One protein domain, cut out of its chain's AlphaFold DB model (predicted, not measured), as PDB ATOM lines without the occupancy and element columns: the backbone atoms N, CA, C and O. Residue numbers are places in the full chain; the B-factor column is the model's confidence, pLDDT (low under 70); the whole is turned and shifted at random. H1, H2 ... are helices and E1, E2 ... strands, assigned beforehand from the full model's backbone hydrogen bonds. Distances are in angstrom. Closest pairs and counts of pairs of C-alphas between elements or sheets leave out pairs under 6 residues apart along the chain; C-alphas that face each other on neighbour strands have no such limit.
ATOM      1  N   ALA A  65      37.709 -28.809  22.103       92.31
ATOM      2  CA  ALA A  65      38.402 -29.866  22.836       92.31
ATOM      3  C   ALA A  65      37.681 -30.243  24.143       92.31
ATOM      4  O   ALA A  65      37.576 -31.426  24.460       92.31
ATOM      5  N   THR A  66      37.116 -29.263  24.848       93.38
ATOM      6  CA  THR A  66      36.324 -29.492  26.062       93.38
ATOM      7  C   THR A  66      35.024 -30.219  25.737       93.38
ATOM      8  O   THR A  66      34.714 -31.216  26.382       93.38
ATOM      9  N   ILE A  67      34.338 -29.833  24.652       93.44
ATOM     10  CA  ILE A  67      33.155 -30.564  24.162       93.44
ATOM     11  C   ILE A  67      33.503 -32.029  23.870       93.44
ATOM     12  O   ILE A  67      32.751 -32.932  24.224       93.44
ATOM     13  N   ARG A  68      34.669 -32.295  23.261       94.31
ATOM     14  CA  ARG A  68      35.114 -33.675  23.010       94.31
ATOM     15  C   ARG A  68      35.287 -34.474  24.297       94.31
ATOM     16  O   ARG A  68      34.904 -35.644  24.336       94.31
ATOM     17  N   LYS A  69      35.855 -33.843  25.325       94.81
ATOM     18  CA  LYS A  69      36.041 -34.455  26.640       94.81
ATOM     19  C   LYS A  69      34.694 -34.820  27.259       94.81
ATOM     20  O   LYS A  69      34.501 -35.983  27.583       94.81
ATOM     21  N   TRP A  70      33.748 -33.884  27.309       94.06
ATOM     22  CA  TRP A  70      32.412 -34.129  27.865       94.06
ATOM     23  C   TRP A  70      31.650 -35.221  27.126       94.06
ATOM     24  O   TRP A  70      31.066 -36.103  27.749       94.06
ATOM     25  N   VAL A  71      31.696 -35.222  25.792       94.69
ATOM     26  CA  VAL A  71      31.102 -36.303  24.992       94.69
ATOM     27  C   VAL A  71      31.706 -37.661  25.362       94.69
ATOM     28  O   VAL A  71      30.968 -38.629  25.528       94.69
ATOM     29  N   SER A  72      33.027 -37.723  25.542       94.00
ATOM     30  CA  SER A  72      33.716 -38.964  25.918       94.00
ATOM     31  C   SER A  72      33.387 -39.395  27.354       94.00
ATOM     32  O   SER A  72      33.180 -40.580  27.597       94.00
ATOM     33  N   GLU A  73      33.283 -38.448  28.293       94.81
ATOM     34  CA  GLU A  73      32.859 -38.688  29.683       94.81
ATOM     35  C   GLU A  73      31.420 -39.235  29.759       94.81
ATOM     36  O   GLU A  73      31.117 -40.046  30.630       94.81
ATOM     37  N   MET A  74      30.556 -38.880  28.803       92.56
ATOM     38  CA  MET A  74      29.210 -39.454  28.652       92.56
ATOM     39  C   MET A  74      29.187 -40.858  28.022       92.56
ATOM     40  O   MET A  74      28.110 -41.411  27.793       92.56
ATOM     41  N   GLY A  75      30.345 -41.435  27.690       94.62
ATOM     42  CA  GLY A  75      30.435 -42.730  27.009       94.62
ATOM     43  C   GLY A  75      30.026 -42.683  25.535       94.62
ATOM     44  O   GLY A  75      29.751 -43.721  24.937       94.62
ATOM     45  N   LEU A  76      29.972 -41.489  24.941       94.56
ATOM     46  CA  LEU A  76      29.686 -41.291  23.527       94.56
ATOM     47  C   LEU A  76      30.997 -41.067  22.759       94.56
ATOM     48  O   LEU A  76      31.954 -40.476  23.259       94.56
ATOM     49  N   ARG A  77      31.041 -41.493  21.498       95.06
ATOM     50  CA  ARG A  77      32.162 -41.241  20.584       95.06
ATOM     51  C   ARG A  77      31.797 -40.128  19.613       95.06
ATOM     52  O   ARG A  77      30.713 -40.151  19.051       95.06
ATOM     53  N   LEU A  78      32.691 -39.180  19.333       94.12
ATOM     54  CA  LEU A  78      32.439 -38.223  18.249       94.12
ATOM     55  C   LEU A  78      32.608 -38.860  16.870       94.12
ATOM     56  O   LEU A  78      33.643 -39.453  16.571       94.12
ATOM     57  N   VAL A  79      31.603 -38.654  16.022       93.62
ATOM     58  CA  VAL A  79      31.610 -39.015  14.597       93.62
ATOM     59  C   VAL A  79      32.295 -37.923  13.778       93.62
ATOM     60  O   VAL A  79      33.022 -38.216  12.831       93.62
ATOM     61  N   ALA A  80      32.083 -36.661  14.153       90.50
ATOM     62  CA  ALA A  80      32.657 -35.491  13.497       90.50
ATOM     63  C   ALA A  80      33.145 -34.467  14.530       90.50
ATOM     64  O   ALA A  80      32.736 -34.484  15.689       90.50
ATOM     65  N   ALA A  81      34.019 -33.546  14.111       92.62
ATOM     66  CA  ALA A  81      34.431 -32.439  14.969       92.62
ATOM     67  C   ALA A  81      33.213 -31.569  15.364       92.62
ATOM     68  O   ALA A  81      32.378 -31.297  14.493       92.62
ATOM     69  N   PRO A  82      33.114 -31.099  16.627       94.38
ATOM     70  CA  PRO A  82      32.034 -30.212  17.050       94.38
ATOM     71  C   PRO A  82      32.020 -28.938  16.208       94.38
ATOM     72  O   PRO A  82      33.058 -28.298  16.024       94.38
ATOM     73  N   ARG A  83      30.846 -28.564  15.703       93.62
ATOM     74  CA  ARG A  83      30.654 -27.368  14.880       93.62
ATOM     75  C   ARG A  83      29.991 -26.280  15.710       93.62
ATOM     76  O   ARG A  83      28.916 -26.502  16.258       93.62
ATOM     77  N   LYS A  84      30.608 -25.100  15.777       92.31
ATOM     78  CA  LYS A  84      30.017 -23.927  16.429       92.31
ATOM     79  C   LYS A  84      29.013 -23.260  15.486       92.31
ATOM     80  O   LYS A  84      29.349 -22.994  14.333       92.31
ATOM     81  N   LYS A  85      27.807 -22.968  15.971       89.62
ATOM     82  CA  LYS A  85      26.777 -22.199  15.257       89.62
ATOM     83  C   LYS A  85      26.188 -21.156  16.208       89.62
ATOM     84  O   LYS A  85      25.289 -21.459  16.981       89.62
ATOM     85  N   GLY A  86      26.711 -19.932  16.178       89.56
ATOM     86  CA  GLY A  86      26.306 -18.885  17.123       89.56
ATOM     87  C   GLY A  86      26.640 -19.270  18.569       89.56
ATOM     88  O   GLY A  86      27.806 -19.522  18.880       89.56
ATOM     89  N   ARG A  87      25.614 -19.351  19.427       89.44
ATOM     90  CA  ARG A  87      25.722 -19.690  20.860       89.44
ATOM     91  C   ARG A  87      25.696 -21.184  21.171       89.44
ATOM     92  O   ARG A  87      25.675 -21.548  22.337       89.44
ATOM     93  N   ILE A  88      25.684 -22.047  20.159       92.94
ATOM     94  CA  ILE A  88      25.617 -23.496  20.363       92.94
ATOM     95  C   ILE A  88      26.757 -24.230  19.663       92.94
ATOM     96  O   ILE A  88      27.251 -23.809  18.611       92.94
ATOM     97  N   TYR A  89      27.135 -25.376  20.219       94.62
ATOM     98  CA  TYR A  89      27.923 -26.401  19.548       94.62
ATOM     99  C   TYR A  89      27.023 -27.559  19.133       94.62
ATOM    100  O   TYR A  89      26.328 -28.147  19.954       94.62
ATOM    101  N   LEU A  90      27.081 -27.935  17.856       94.44
ATOM    102  CA  LEU A  90      26.539 -29.197  17.364       94.44
ATOM    103  C   LEU A  90      27.649 -30.246  17.353       94.44
ATOM    104  O   LEU A  90      28.638 -30.100  16.629       94.44
ATOM    105  N   ALA A  91      27.461 -31.326  18.100       95.38
ATOM    106  CA  ALA A  91      28.288 -32.519  18.027       95.38
ATOM    107  C   ALA A  91      27.476 -33.676  17.444       95.38
ATOM    108  O   ALA A  91      26.362 -33.964  17.882       95.38
ATOM    109  N   GLU A  92      28.047 -34.359  16.459       94.88
ATOM    110  CA  GLU A  92      27.526 -35.641  15.994       94.88
ATOM    111  C   GLU A  92      28.300 -36.740  16.709       94.88
ATOM    112  O   GLU A  92      29.530 -36.815  16.615       94.88
ATOM    113  N   THR A  93      27.578 -37.554  17.465       95.25
ATOM    114  CA  THR A  93      28.123 -38.575  18.349       95.25
ATOM    115  C   THR A  93      27.565 -39.949  17.995       95.25
ATOM    116  O   THR A  93      26.584 -40.063  17.270       95.25
ATOM    117  N   GLU A  94      28.188 -40.997  18.501       95.12
ATOM    118  CA  GLU A  94      27.812 -42.397  18.345       95.12
ATOM    119  C   GLU A  94      27.825 -43.025  19.737       95.12
ATOM    120  O   GLU A  94      28.772 -42.814  20.498       95.12
ATOM    121  N   ASP A  95      26.749 -43.709  20.109       93.06
ATOM    122  CA  ASP A  95      26.670 -44.408  21.391       93.06
ATOM    123  C   ASP A  95      27.378 -45.779  21.335       93.06
ATOM    124  O   ASP A  95      27.790 -46.219  20.257       93.06
ATOM    125  N   PRO A  96      27.574 -46.471  22.475       91.31
ATOM    126  CA  PRO A  96      28.220 -47.786  22.497       91.31
ATOM    127  C   PRO A  96      27.512 -48.847  21.641       91.31
ATOM    128  O   PRO A  96      28.119 -49.847  21.264       91.31
ATOM    129  N   GLN A  97      26.234 -48.635  21.333       91.06
ATOM    130  CA  GLN A  97      25.417 -49.483  20.473       91.06
ATOM    131  C   GLN A  97      25.582 -49.144  18.980       91.06
ATOM    132  O   GLN A  97      24.965 -49.792  18.134       91.06
ATOM    133  N   GLY A  98      26.404 -48.148  18.641       90.88
ATOM    134  CA  GLY A  98      26.642 -47.701  17.270       90.88
ATOM    135  C   GLY A  98      25.549 -46.784  16.709       90.88
ATOM    136  O   GLY A  98      25.552 -46.483  15.513       90.88
ATOM    137  N   GLN A  99      24.595 -46.332  17.529       92.00
ATOM    138  CA  GLN A  99      23.559 -45.396  17.100       92.00
ATOM    139  C   GLN A  99      24.112 -43.978  17.095       92.00
ATOM    140  O   GLN A  99      24.638 -43.473  18.091       92.00
ATOM    141  N   ARG A 100      23.942 -43.297  15.962       91.50
ATOM    142  CA  ARG A 100      24.343 -41.900  15.828       91.50
ATOM    143  C   ARG A 100      23.341 -40.982  16.512       91.50
ATOM    144  O   ARG A 100      22.131 -41.188  16.454       91.50
ATOM    145  N   ARG A 101      23.842 -39.929  17.143       92.75
ATOM    146  CA  ARG A 101      23.064 -38.915  17.852       92.75
ATOM    147  C   ARG A 101      23.607 -37.530  17.542       92.75
ATOM    148  O   ARG A 101      24.797 -37.351  17.300       92.75
ATOM    149  N   ARG A 102      22.725 -36.541  17.534       93.19
ATOM    150  CA  ARG A 102      23.075 -35.127  17.526       93.19
ATOM    151  C   ARG A 102      22.923 -34.609  18.940       93.19
ATOM    152  O   ARG A 102      21.812 -34.602  19.471       93.19
ATOM    153  N   VAL A 103      24.029 -34.153  19.506       94.31
ATOM    154  CA  VAL A 103      24.056 -33.483  20.801       94.31
ATOM    155  C   VAL A 103      24.318 -32.000  20.564       94.31
ATOM    156  O   VAL A 103      25.251 -31.633  19.848       94.31
ATOM    157  N   VAL A 104      23.462 -31.151  21.119       94.31
ATOM    158  CA  VAL A 104      23.584 -29.695  21.061       94.31
ATOM    159  C   VAL A 104      23.990 -29.211  22.441       94.31
ATOM    160  O   VAL A 104      23.276 -29.463  23.408       94.31
ATOM    161  N   PHE A 105      25.122 -28.523  22.513       93.88
ATOM    162  CA  PHE A 105      25.632 -27.891  23.725       93.88
ATOM    163  C   PHE A 105      25.482 -26.384  23.614       93.88
ATOM    164  O   PHE A 105      25.638 -25.834  22.521       93.88
ATOM    165  N   ASP A 106      25.224 -25.711  24.724       92.06
ATOM    166  CA  ASP A 106      25.427 -24.272  24.802       92.06
ATOM    167  C   ASP A 106      26.939 -23.985  24.838       92.06
ATOM    168  O   ASP A 106      27.746 -24.739  25.388       92.06
ATOM    169  N   ALA A 107      27.344 -22.949  24.109       91.94
ATOM    170  CA  ALA A 107      28.742 -22.636  23.866       91.94
ATOM    171  C   ALA A 107      29.451 -21.976  25.050       91.94
ATOM    172  O   ALA A 107      30.674 -21.872  24.987       91.94
ATOM    173  N   PHE A 108      28.733 -21.531  26.079       90.44
ATOM    174  CA  PHE A 108      29.291 -20.770  27.197       90.44
ATOM    175  C   PHE A 108      29.292 -21.561  28.502       90.44
ATOM    176  O   PHE A 108      30.296 -21.547  29.207       90.44
ATOM    177  N   ASP A 109      28.224 -22.302  28.793       88.31
ATOM    178  CA  ASP A 109      28.121 -23.105  30.021       88.31
ATOM    179  C   ASP A 109      28.370 -24.610  29.788       88.31
ATOM    180  O   ASP A 109      28.695 -25.344  30.722       88.31
ATOM    181  N   GLY A 110      28.274 -25.072  28.537       86.88
ATOM    182  CA  GLY A 110      28.429 -26.478  28.182       86.88
ATOM    183  C   GLY A 110      27.207 -27.339  28.468       86.88
ATOM    184  O   GLY A 110      27.280 -28.565  28.338       86.88
ATOM    185  N   THR A 111      26.087 -26.724  28.836       91.44
ATOM    186  CA  THR A 111      24.837 -27.418  29.116       91.44
ATOM    187  C   THR A 111      24.334 -28.103  27.853       91.44
ATOM    188  O   THR A 111      24.326 -27.535  26.758       91.44
ATOM    189  N   ILE A 112      23.887 -29.350  27.995       91.69
ATOM    190  CA  ILE A 112      23.260 -30.080  26.896       91.69
ATOM    191  C   ILE A 112      21.848 -29.538  26.711       91.69
ATOM    192  O   ILE A 112      20.973 -29.745  27.547       91.69
ATOM    193  N   ILE A 113      21.625 -28.881  25.582       89.62
ATOM    194  CA  ILE A 113      20.319 -28.358  25.187       89.62
ATOM    195  C   ILE A 113      19.475 -29.469  24.560       89.62
ATOM    196  O   ILE A 113      18.267 -29.544  24.773       89.62
ATOM    197  N   GLN A 114      20.096 -30.332  23.750       86.12
ATOM    198  CA  GLN A 114      19.376 -31.346  22.982       86.12
ATOM    199  C   GLN A 114      20.227 -32.596  22.753       86.12
ATOM    200  O   GLN A 114      21.421 -32.500  22.488       86.12
ATOM    201  N   ASN A 115      19.598 -33.773  22.798       91.00
ATOM    202  CA  ASN A 115      20.200 -35.058  22.444       91.00
ATOM    203  C   ASN A 115      19.184 -35.880  21.642       91.00
ATOM    204  O   ASN A 115      18.242 -36.431  22.208       91.00
ATOM    205  N   VAL A 116      19.339 -35.913  20.319       87.50
ATOM    206  CA  VAL A 116      18.384 -36.559  19.404       87.50
ATOM    207  C   VAL A 116      19.091 -37.661  18.621       87.50
ATOM    208  O   VAL A 116      20.163 -37.403  18.073       87.50
ATOM    209  N   PRO A 117      18.520 -38.874  18.508       87.25
ATOM    210  CA  PRO A 117      19.064 -39.893  17.620       87.25
ATOM    211  C   PRO A 117      19.018 -39.403  16.168       87.25
ATOM    212  O   PRO A 117      17.961 -39.070  15.632       87.25
ATOM    213  N   LEU A 118      20.180 -39.360  15.523       80.31
ATOM    214  CA  LEU A 118      20.289 -39.184  14.084       80.31
ATOM    215  C   LEU A 118      20.106 -40.579  13.502       80.31
ATOM    216  O   LEU A 118      21.058 -41.360  13.472       80.31
TER     217      LEU A 118
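This is residues 65 to 118 of the 203 residues of an uncharacterized protein of Beijerinckiaceae bacterium (UniProt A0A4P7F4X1). A twisted antiparallel sheet of four strands has one short helix, H1, over one face and its other face bare. The printed part has 54 residues, with H1, E1, E2, E3 and E4 in chain order; the strands form a meander, each the antiparallel neighbour of the one before. The class is mixed, helices and strands; the whole is compact, radius of gyration of the C-alphas 10.0 A, spanning 30 by 19 by 17 A.

Start at H1, residues 65 to 73, with every O i to N i+4 pair within hydrogen-bond range. Its height over the sheet is 9.3 A, over E3, residues 100 to 106. Hairpins follow: E1, residues 83 to 85, with E2, residues 88 to 94 (N 83 and O 90, 2.8 A); E2 with E3 (N 91 and O 103, 2.8 A); E3 with E4, residues 112 to 117 (N 102 and O 116, 2.8 A).

Find C-alpha 65 at (38.402, -29.866, 22.836); H1 runs 12.5 A. E1 spans 6.5 A, E2 19.1 A, E3 19.8 A and E4 14.1 A, ending at C-alpha 117 (19.064, -39.893, 17.620).

The farthest C-alphas, Gly 86 and Gln 97, are 30.8 A apart. The printed part has no cut, no link is long, and no printed residue is under 70 in pLDDT.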